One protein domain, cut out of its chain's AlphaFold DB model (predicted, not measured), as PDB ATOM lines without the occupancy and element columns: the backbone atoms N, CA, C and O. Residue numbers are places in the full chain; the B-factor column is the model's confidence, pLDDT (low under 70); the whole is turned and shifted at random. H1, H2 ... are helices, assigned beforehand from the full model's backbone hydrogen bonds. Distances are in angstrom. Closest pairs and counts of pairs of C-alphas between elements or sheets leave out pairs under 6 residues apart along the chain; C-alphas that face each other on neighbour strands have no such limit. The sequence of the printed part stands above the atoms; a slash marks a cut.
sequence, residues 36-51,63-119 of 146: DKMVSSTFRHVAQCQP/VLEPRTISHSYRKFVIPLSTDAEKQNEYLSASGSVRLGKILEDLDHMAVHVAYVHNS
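This is residues 36 to 51 and 63 to 119 of the 146 residues of an uncharacterized protein of Caenorhabditis tropicalis (UniProt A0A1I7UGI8). One long helix, H4, makes the axis of a loose assembly, with three shorter helices spread along it: H1 slanting away from its later half, H2 by its last residues, and H3 crosswise near its first residues. Residues 73 to 83 make a long strip without a named element, leading from H2 at one end of H4 to H3 at the other. The printed part has 73 residues with four named helices, in the order H1, H2, H3, H4, and no named strand. The class is all helix. The whole is loose, with a radius of gyration of the C-alphas of 15.4 A, and the C-alphas span 53 by 26 by 20 A.

H1, residues 36 to 48, touches H4, residues 99 to 117, at a steep tilt of 45 degrees, and the two run the same way. H1 touches H4 with residues 38 to 42 alone, and H4 touches H1 with residues 108 to 115 alone; the closest C-alphas, those of Thr 42 and His 112, are 5.8 A apart. H2, residues 69 to 72, touches H4 at residues 113 to 117 of H4 alone; the closest C-alphas are those of Ser 72 and His 117, 5.0 A apart. H3, residues 84 to 90, only just touches H4, with 3 pairs of C-alphas within 8 A, at residues 101 to 102 of H4 alone. The closest C-alphas of H3 and H4 are those of Tyr 90 and Lys 101, 6.3 A apart, and the lines of these helices are about perpendicular, at 89 degrees. H4 is the hub, touching the three other helices. H1 is apart from H2 and from H3, and H2 and H3 are apart. In H1, H3 and H4 every pair of O i and N i+4 is within hydrogen-bond range; H2 is too short for such a pair, and its 1 pair of O i and N i+3 is within range.

H1 begins at C-alpha 36, at (47.129, -11.739, -50.456), and measures 18.6 A from first to last C-alpha. H2 measures 5.6 A and H3 9.8 A; H3 begins at C-alpha 84, at (46.036, -24.295, -58.990). H4, the longest, measures 26.4 A and ends at C-alpha 117, at (46.263, -4.685, -32.288).

The two C-alphas farthest apart, those of Val 63 and Ser 94, are 52.9 A apart, and the outline is only just a rod. Residues 52 to 62 are not printed, and C-alphas 51 and 63 are 18.2 A apart across the cut, which lies in the link from H1 to H2. The link from H2 to H3 is long, with 11 residues, and that from H3 to H4 is short, with 8. The mean pLDDT of the printed part is 90.6, and no printed residue is under 70.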
ATOM      1  N   ASP A  36      46.774 -12.865 -49.583       88.56
ATOM      2  CA  ASP A  36      47.129 -11.739 -50.456       88.56
ATOM      3  C   ASP A  36      46.373 -10.453 -50.082       88.56
ATOM      4  O   ASP A  36      46.955  -9.373 -49.995       88.56
ATOM      5  N   LYS A  37      45.077 -10.572 -49.758       88.75
ATOM      6  CA  LYS A  37      44.250  -9.429 -49.335       88.75
ATOM      7  C   LYS A  37      44.739  -8.835 -48.016       88.75
ATOM      8  O   LYS A  37      44.731  -7.615 -47.855       88.75
ATOM      9  N   MET A  38      45.166  -9.685 -47.082       90.19
ATOM     10  CA  MET A  38      45.766  -9.248 -45.820       90.19
ATOM     11  C   MET A  38      47.030  -8.439 -46.083       90.19
ATOM     12  O   MET A  38      47.140  -7.312 -45.604       90.19
ATOM     13  N   VAL A  39      47.949  -8.998 -46.868       89.31
ATOM     14  CA  VAL A  39      49.234  -8.379 -47.190       89.31
ATOM     15  C   VAL A  39      49.011  -7.003 -47.820       89.31
ATOM     16  O   VAL A  39      49.512  -6.002 -47.305       89.31
ATOM     17  N   SER A  40      48.161  -6.916 -48.849       91.19
ATOM     18  CA  SER A  40      47.823  -5.637 -49.487       91.19
ATOM     19  C   SER A  40      47.200  -4.630 -48.516       91.19
ATOM     20  O   SER A  40      47.528  -3.445 -48.574       91.19
ATOM     21  N   SER A  41      46.324  -5.076 -47.605       91.12
ATOM     22  CA  SER A  41      45.708  -4.187 -46.611       91.12
ATOM     23  C   SER A  41      46.739  -3.584 -45.654       91.12
ATOM     24  O   SER A  41      46.694  -2.384 -45.391       91.12
ATOM     25  N   THR A  42      47.709  -4.386 -45.205       91.00
ATOM     26  CA  THR A  42      48.794  -3.935 -44.329       91.00
ATOM     27  C   THR A  42      49.685  -2.928 -45.044       91.00
ATOM     28  O   THR A  42      49.943  -1.856 -44.504       91.00
ATOM     29  N   PHE A  43      50.109  -3.223 -46.277       90.44
ATOM     30  CA  PHE A  43      50.943  -2.303 -47.054       90.44
ATOM     31  C   PHE A  43      50.251  -0.965 -47.305       90.44
ATOM     32  O   PHE A  43      50.859   0.085 -47.112       90.44
ATOM     33  N   ARG A  44      48.965  -0.990 -47.680       90.94
ATOM     34  CA  ARG A  44      48.178   0.231 -47.886       90.94
ATOM     35  C   ARG A  44      48.088   1.065 -46.608       90.94
ATOM     36  O   ARG A  44      48.268   2.275 -46.670       90.94
ATOM     37  N   HIS A  45      47.844   0.420 -45.471       88.81
ATOM     38  CA  HIS A  45      47.781   1.090 -44.176       88.81
ATOM     39  C   HIS A  45      49.119   1.738 -43.799       88.81
ATOM     40  O   HIS A  45      49.163   2.918 -43.454       88.81
ATOM     41  N   VAL A  46      50.227   1.002 -43.928       88.12
ATOM     42  CA  VAL A  46      51.569   1.525 -43.631       88.12
ATOM     43  C   VAL A  46      51.926   2.690 -44.554       88.12
ATOM     44  O   VAL A  46      52.467   3.684 -44.085       88.12
ATOM     45  N   ALA A  47      51.561   2.625 -45.838       87.44
ATOM     46  CA  ALA A  47      51.789   3.716 -46.788       87.44
ATOM     47  C   ALA A  47      51.017   5.004 -46.440       87.44
ATOM     48  O   ALA A  47      51.456   6.097 -46.790       87.44
ATOM     49  N   GLN A  48      49.878   4.891 -45.752       84.81
ATOM     50  CA  GLN A  48      49.091   6.037 -45.285       84.81
ATOM     51  C   GLN A  48      49.613   6.622 -43.965       84.81
ATOM     52  O   GLN A  48      49.286   7.760 -43.629       84.81
ATOM     53  N   CYS A  49      50.422   5.875 -43.211       79.31
ATOM     54  CA  CYS A  49      50.990   6.348 -41.955       79.31
ATOM     55  C   CYS A  49      52.095   7.379 -42.234       79.31
ATOM     56  O   CYS A  49      53.148   7.043 -42.768       79.31
ATOM     57  N   GLN A  50      51.875   8.637 -41.844       72.81
ATOM     58  CA  GLN A  50      52.849   9.721 -42.013       72.81
ATOM     59  C   GLN A  50      53.553  10.030 -40.681       72.81
ATOM     60  O   GLN A  50      53.002  10.755 -39.856       72.81
ATOM     61  N   PRO A  51      54.767   9.508 -40.431       71.38
ATOM     62  CA  PRO A  51      55.444   9.675 -39.143       71.38
ATOM     63  C   PRO A  51      55.889  11.107 -38.844       71.38
ATOM     64  O   PRO A  51      55.996  11.477 -37.680       71.38
ATOM     65  N   VAL A  63      47.557   8.272 -23.986       83.38
ATOM     66  CA  VAL A  63      47.247   7.125 -23.129       83.38
ATOM     67  C   VAL A  63      46.878   5.924 -24.007       83.38
ATOM     68  O   VAL A  63      46.083   6.048 -24.939       83.38
ATOM     69  N   LEU A  64      47.492   4.767 -23.744       83.31
ATOM     70  CA  LEU A  64      47.218   3.518 -24.457       83.31
ATOM     71  C   LEU A  64      46.339   2.611 -23.595       83.31
ATOM     72  O   LEU A  64      46.749   2.191 -22.514       83.31
ATOM     73  N   GLU A  65      45.161   2.273 -24.108       87.12
ATOM     74  CA  GLU A  65      44.243   1.364 -23.425       87.12
ATOM     75  C   GLU A  65      44.690  -0.103 -23.564       87.12
ATOM     76  O   GLU A  65      45.073  -0.528 -24.664       87.12
ATOM     77  N   PRO A  66      44.615  -0.913 -22.490       90.31
ATOM     78  CA  PRO A  66      44.882  -2.344 -22.562       90.31
ATOM     79  C   PRO A  66      43.940  -3.054 -23.536       90.31
ATOM     80  O   PRO A  66      42.736  -2.801 -23.569       90.31
ATOM     81  N   ARG A  67      44.476  -4.008 -24.303       90.44
ATOM     82  CA  ARG A  67      43.706  -4.775 -25.288       90.44
ATOM     83  C   ARG A  67      43.861  -6.266 -25.102       90.44
ATOM     84  O   ARG A  67      44.934  -6.778 -24.800       90.44
ATOM     85  N   THR A  68      42.763  -6.972 -25.331       92.56
ATOM     86  CA  THR A  68      42.734  -8.435 -25.299       92.56
ATOM     87  C   THR A  68      43.076  -9.025 -26.667       92.56
ATOM     88  O   THR A  68      42.929  -8.375 -27.705       92.56
ATOM     89  N   ILE A  69      43.486 -10.296 -26.675       93.19
ATOM     90  CA  ILE A  69      43.796 -11.056 -27.899       93.19
ATOM     91  C   ILE A  69      42.601 -11.081 -28.865       93.19
ATOM     92  O   ILE A  69      42.784 -11.053 -30.081       93.19
ATOM     93  N   SER A  70      41.373 -11.085 -28.339       92.38
ATOM     94  CA  SER A  70      40.147 -11.135 -29.137       92.38
ATOM     95  C   SER A  70      39.999  -9.949 -30.094       92.38
ATOM     96  O   SER A  70      39.459 -10.126 -31.182       92.38
ATOM     97  N   HIS A  71      40.511  -8.765 -29.737       90.00
ATOM     98  CA  HIS A  71      40.421  -7.576 -30.595       90.00
ATOM     99  C   HIS A  71      41.259  -7.691 -31.872       90.00
ATOM    100  O   HIS A  71      40.896  -7.133 -32.905       90.00
ATOM    101  N   SER A  72      42.363  -8.436 -31.820       93.00
ATOM    102  CA  SER A  72      43.292  -8.596 -32.939       93.00
ATOM    103  C   SER A  72      43.319 -10.014 -33.502       93.00
ATOM    104  O   SER A  72      44.215 -10.351 -34.271       93.00
ATOM    105  N   TYR A  73      42.347 -10.858 -33.143       92.75
ATOM    106  CA  TYR A  73      42.251 -12.205 -33.691       92.75
ATOM    107  C   TYR A  73      42.050 -12.149 -35.210       92.75
ATOM    108  O   TYR A  73      41.204 -11.406 -35.725       92.75
ATOM    109  N   ARG A  74      42.836 -12.946 -35.935       91.44
ATOM    110  CA  ARG A  74      42.798 -13.042 -37.393       91.44
ATOM    111  C   ARG A  74      42.967 -14.488 -37.835       91.44
ATOM    112  O   ARG A  74      43.641 -15.279 -37.181       91.44
ATOM    113  N   LYS A  75      42.322 -14.820 -38.951       91.88
ATOM    114  CA  LYS A  75      42.384 -16.127 -39.603       91.88
ATOM    115  C   LYS A  75      42.406 -15.904 -41.106       91.88
ATOM    116  O   LYS A  75      41.557 -15.182 -41.625       91.88
ATOM    117  N   PHE A  76      43.317 -16.592 -41.776       88.81
ATOM    118  CA  PHE A  76      43.436 -16.607 -43.228       88.81
ATOM    119  C   PHE A  76      43.388 -18.051 -43.714       88.81
ATOM    120  O   PHE A  76      43.702 -18.977 -42.962       88.81
ATOM    121  N   VAL A  77      42.924 -18.249 -44.945       89.50
ATOM    122  CA  VAL A  77      42.837 -19.573 -45.573       89.50
ATOM    123  C   VAL A  77      43.653 -19.565 -46.854       89.50
ATOM    124  O   VAL A  77      43.560 -18.633 -47.652       89.50
ATOM    125  N   ILE A  78      44.436 -20.626 -47.036       90.81
ATOM    126  CA  ILE A  78      45.195 -20.895 -48.254       90.81
ATOM    127  C   ILE A  78      44.423 -21.979 -49.027       90.81
ATOM    128  O   ILE A  78      44.315 -23.108 -48.537       90.81
ATOM    129  N   PRO A  79      43.833 -21.662 -50.193       90.25
ATOM    130  CA  PRO A  79      42.914 -22.552 -50.903       90.25
ATOM    131  C   PRO A  79      43.643 -23.611 -51.751       90.25
ATOM    132  O   PRO A  79      43.480 -23.678 -52.967       90.25
ATOM    133  N   LEU A  80      44.419 -24.487 -51.104       90.12
ATOM    134  CA  LEU A  80      45.228 -25.508 -51.789       90.12
ATOM    135  C   LEU A  80      44.411 -26.544 -52.568       90.12
ATOM    136  O   LEU A  80      44.969 -27.234 -53.406       90.12
ATOM    137  N   SER A  81      43.115 -26.708 -52.302       88.56
ATOM    138  CA  SER A  81      42.281 -27.699 -52.995       88.56
ATOM    139  C   SER A  81      41.613 -27.165 -54.261       88.56
ATOM    140  O   SER A  81      41.254 -27.950 -55.129       88.56
ATOM    141  N   THR A  82      41.391 -25.852 -54.343       89.44
ATOM    142  CA  THR A  82      40.574 -25.237 -55.402       89.44
ATOM    143  C   THR A  82      41.381 -24.369 -56.357       89.44
ATOM    144  O   THR A  82      40.930 -24.147 -57.474       89.44
ATOM    145  N   ASP A  83      42.533 -23.858 -55.925       90.69
ATOM    146  CA  ASP A  83      43.318 -22.886 -56.681       90.69
ATOM    147  C   ASP A  83      44.670 -23.482 -57.103       90.69
ATOM    148  O   ASP A  83      45.547 -23.730 -56.273       90.69
ATOM    149  N   ALA A  84      44.825 -23.722 -58.408       91.44
ATOM    150  CA  ALA A  84      46.036 -24.295 -58.990       91.44
ATOM    151  C   ALA A  84      47.239 -23.334 -58.937       91.44
ATOM    152  O   ALA A  84      48.373 -23.785 -58.782       91.44
ATOM    153  N   GLU A  85      47.010 -22.019 -59.000       91.44
ATOM    154  CA  GLU A  85      48.076 -21.019 -58.850       91.44
ATOM    155  C   GLU A  85      48.655 -21.103 -57.434       91.44
ATOM    156  O   GLU A  85      49.869 -21.213 -57.245       91.44
ATOM    157  N   LYS A  86      47.775 -21.177 -56.426       91.38
ATOM    158  CA  LYS A  86      48.189 -21.367 -55.030       91.38
ATOM    159  C   LYS A  86      48.808 -22.743 -54.792       91.38
ATOM    160  O   LYS A  86      49.741 -22.859 -54.009       91.38
ATOM    161  N   GLN A  87      48.386 -23.799 -55.480       92.94
ATOM    162  CA  GLN A  87      49.105 -25.077 -55.403       92.94
ATOM    163  C   GLN A  87      50.554 -24.942 -55.884       92.94
ATOM    164  O   GLN A  87      51.456 -25.414 -55.199       92.94
ATOM    165  N   ASN A  88      50.797 -24.257 -57.002       92.56
ATOM    166  CA  ASN A  88      52.151 -24.066 -57.530       92.56
ATOM    167  C   ASN A  88      53.041 -23.236 -56.591       92.56
ATOM    168  O   ASN A  88      54.232 -23.519 -56.450       92.56
ATOM    169  N   GLU A  89      52.462 -22.232 -55.930       92.62
ATOM    170  CA  GLU A  89      53.164 -21.376 -54.970       92.62
ATOM    171  C   GLU A  89      53.511 -22.123 -53.668       92.62
ATOM    172  O   GLU A  89      54.615 -21.981 -53.139       92.62
ATOM    173  N   TYR A  90      52.600 -22.959 -53.161       94.38
ATOM    174  CA  TYR A  90      52.734 -23.582 -51.839       94.38
ATOM    175  C   TYR A  90      53.193 -25.041 -51.866       94.38
ATOM    176  O   TYR A  90      53.597 -25.560 -50.823       94.38
ATOM    177  N   LEU A  91      53.163 -25.720 -53.014       94.56
ATOM    178  CA  LEU A  91      53.581 -27.114 -53.160       94.56
ATOM    179  C   LEU A  91      54.849 -27.233 -54.013       94.56
ATOM    180  O   LEU A  91      55.136 -26.453 -54.923       94.56
ATOM    181  N   SER A  92      55.664 -28.225 -53.685       91.94
ATOM    182  CA  SER A  92      56.763 -28.683 -54.529       91.94
ATOM    183  C   SER A  92      56.224 -29.510 -55.703       91.94
ATOM    184  O   SER A  92      55.101 -30.009 -55.650       91.94
ATOM    185  N   ALA A  93      57.054 -29.752 -56.720       89.62
ATOM    186  CA  ALA A  93      56.739 -30.678 -57.813       89.62
ATOM    187  C   ALA A  93      56.413 -32.105 -57.315       89.62
ATOM    188  O   ALA A  93      55.692 -32.844 -57.973       89.62
ATOM    189  N   SER A  94      56.911 -32.482 -56.131       89.88
ATOM    190  CA  SER A  94      56.591 -33.747 -55.454       89.88
ATOM    191  C   SER A  94      55.295 -33.715 -54.627       89.88
ATOM    192  O   SER A  94      54.995 -34.683 -53.931       89.88
ATOM    193  N   GLY A  95      54.554 -32.601 -54.624       88.19
ATOM    194  CA  GLY A  95      53.322 -32.419 -53.847       88.19
ATOM    195  C   GLY A  95      53.527 -32.134 -52.353       88.19
ATOM    196  O   GLY A  95      52.562 -32.086 -51.597       88.19
ATOM    197  N   SER A  96      54.769 -31.945 -51.898       90.38
ATOM    198  CA  SER A  96      55.069 -31.573 -50.504       90.38
ATOM    199  C   SER A  96      54.895 -30.071 -50.264       90.38
ATOM    200  O   SER A  96      55.245 -29.274 -51.131       90.38
ATOM    201  N   VAL A  97      54.419 -29.673 -49.079       92.19
ATOM    202  CA  VAL A  97      54.241 -28.253 -48.718       92.19
ATOM    203  C   VAL A  97      55.593 -27.545 -48.583       92.19
ATOM    204  O   VAL A  97      56.497 -28.018 -47.892       92.19
ATOM    205  N   ARG A  98      55.722 -26.375 -49.212       93.31
ATOM    206  CA  ARG A  98      56.883 -25.487 -49.106       93.31
ATOM    207  C   ARG A  98      56.821 -24.711 -47.796       93.31
ATOM    208  O   ARG A  98      56.224 -23.640 -47.720       93.31
ATOM    209  N   LEU A  99      57.485 -25.236 -46.770       92.06
ATOM    210  CA  LEU A  99      57.518 -24.606 -45.449       92.06
ATOM    211  C   LEU A  99      57.979 -23.141 -45.495       92.06
ATOM    212  O   LEU A  99      57.397 -22.312 -44.810       92.06
ATOM    213  N   GLY A 100      58.977 -22.809 -46.320       93.56
ATOM    214  CA  GLY A 100      59.467 -21.430 -46.445       93.56
ATOM    215  C   GLY A 100      58.367 -20.434 -46.825       93.56
ATOM    216  O   GLY A 100      58.274 -19.379 -46.210       93.56
ATOM    217  N   LYS A 101      57.473 -20.813 -47.749       94.00
ATOM    218  CA  LYS A 101      56.342 -19.969 -48.153       94.00
ATOM    219  C   LYS A 101      55.313 -19.809 -47.030       94.00
ATOM    220  O   LYS A 101      54.797 -18.722 -46.809       94.00
ATOM    221  N   ILE A 102      55.060 -20.878 -46.271       93.75
ATOM    222  CA  ILE A 102      54.189 -20.813 -45.088       93.75
ATOM    223  C   ILE A 102      54.775 -19.875 -44.022       93.75
ATOM    224  O   ILE A 102      54.035 -19.116 -43.405       93.75
ATOM    225  N   LEU A 103      56.092 -19.921 -43.798       93.94
ATOM    226  CA  LEU A 103      56.768 -19.056 -42.828       93.94
ATOM    227  C   LEU A 103      56.773 -17.583 -43.257       93.94
ATOM    228  O   LEU A 103      56.615 -16.715 -42.405       93.94
ATOM    229  N   GLU A 104      56.901 -17.308 -44.555       94.50
ATOM    230  CA  GLU A 104      56.765 -15.961 -45.122       94.50
ATOM    231  C   GLU A 104      55.378 -15.366 -44.822       94.50
ATOM    232  O   GLU A 104      55.261 -14.273 -44.268       94.50
ATOM    233  N   ASP A 105      54.311 -16.117 -45.098       94.56
ATOM    234  CA  ASP A 105      52.946 -15.655 -44.825       94.56
ATOM    235  C   ASP A 105      52.642 -15.541 -43.333       94.56
ATOM    236  O   ASP A 105      51.864 -14.680 -42.913       94.56
ATOM    237  N   LEU A 106      53.244 -16.414 -42.523       93.88
ATOM    238  CA  LEU A 106      53.135 -16.347 -41.073       93.88
ATOM    239  C   LEU A 106      53.736 -15.040 -40.542       93.88
ATOM    240  O   LEU A 106      53.130 -14.414 -39.670       93.88
ATOM    241  N   ASP A 107      54.879 -14.607 -41.078       94.56
ATOM    242  CA  ASP A 107      55.493 -13.324 -40.723       94.56
ATOM    243  C   ASP A 107      54.626 -12.142 -41.190       94.56
ATOM    244  O   ASP A 107      54.309 -11.254 -40.392       94.56
ATOM    245  N   HIS A 108      54.088 -12.184 -42.418       94.25
ATOM    246  CA  HIS A 108      53.102 -11.198 -42.876       94.25
ATOM    247  C   HIS A 108      51.874 -11.116 -41.953       94.25
ATOM    248  O   HIS A 108      51.378 -10.024 -41.652       94.25
ATOM    249  N   MET A 109      51.379 -12.263 -41.482       94.62
ATOM    250  CA  MET A 109      50.254 -12.331 -40.554       94.62
ATOM    251  C   MET A 109      50.611 -11.752 -39.187       94.62
ATOM    252  O   MET A 109      49.797 -11.028 -38.609       94.62
ATOM    253  N   ALA A 110      51.808 -12.031 -38.671       95.19
ATOM    254  CA  ALA A 110      52.277 -11.475 -37.409       95.19
ATOM    255  C   ALA A 110      52.315  -9.941 -37.463       95.19
ATOM    256  O   ALA A 110      51.770  -9.280 -36.575       95.19
ATOM    257  N   VAL A 111      52.861  -9.376 -38.544       94.31
ATOM    258  CA  VAL A 111      52.882  -7.927 -38.783       94.31
ATOM    259  C   VAL A 111      51.462  -7.362 -38.877       94.31
ATOM    260  O   VAL A 111      51.146  -6.376 -38.210       94.31
ATOM    261  N   HIS A 112      50.573  -7.999 -39.645       94.25
ATOM    262  CA  HIS A 112      49.182  -7.560 -39.774       94.25
ATOM    263  C   HIS A 112      48.454  -7.533 -38.421       94.25
ATOM    264  O   HIS A 112      47.812  -6.541 -38.077       94.25
ATOM    265  N   VAL A 113      48.579  -8.603 -37.627       94.81
ATOM    266  CA  VAL A 113      47.990  -8.687 -36.283       94.81
ATOM    267  C   VAL A 113      48.565  -7.610 -35.369       94.81
ATOM    268  O   VAL A 113      47.810  -6.999 -34.618       94.81
ATOM    269  N   ALA A 114      49.868  -7.333 -35.450       93.44
ATOM    270  CA  ALA A 114      50.506  -6.304 -34.643       93.44
ATOM    271  C   ALA A 114      49.973  -4.897 -34.976       93.44
ATOM    272  O   ALA A 114      49.643  -4.149 -34.054       93.44
ATOM    273  N   TYR A 115      49.806  -4.554 -36.258       92.56
ATOM    274  CA  TYR A 115      49.190  -3.280 -36.655       92.56
ATOM    275  C   TYR A 115      47.726  -3.191 -36.227       92.56
ATOM    276  O   TYR A 115      47.330  -2.204 -35.616       92.56
ATOM    277  N   VAL A 116      46.940  -4.246 -36.455       92.50
ATOM    278  CA  VAL A 116      45.534  -4.316 -36.024       92.50
ATOM    279  C   VAL A 116      45.408  -4.143 -34.511       92.50
ATOM    280  O   VAL A 116      44.533  -3.433 -34.024       92.50
ATOM    281  N   HIS A 117      46.279  -4.793 -33.741       92.44
ATOM    282  CA  HIS A 117      46.263  -4.685 -32.288       92.44
ATOM    283  C   HIS A 117      46.559  -3.256 -31.824       92.44
ATOM    284  O   HIS A 117      46.032  -2.822 -30.802       92.44
ATOM    285  N   ASN A 118      47.347  -2.512 -32.599       89.38
ATOM    286  CA  ASN A 118      47.746  -1.139 -32.319       89.38
ATOM    287  C   ASN A 118      46.874  -0.072 -33.014       89.38
ATOM    288  O   ASN A 118      47.165   1.115 -32.848       89.38
ATOM    289  N   SER A 119      45.830  -0.449 -33.765       87.94
ATOM    290  CA  SER A 119      44.911   0.487 -34.429       87.94
ATOM    291  C   SER A 119      43.654   0.726 -33.599       87.94
ATOM    292  O   SER A 119      43.106  -0.206 -33.023       87.94
TER     293      SER A 119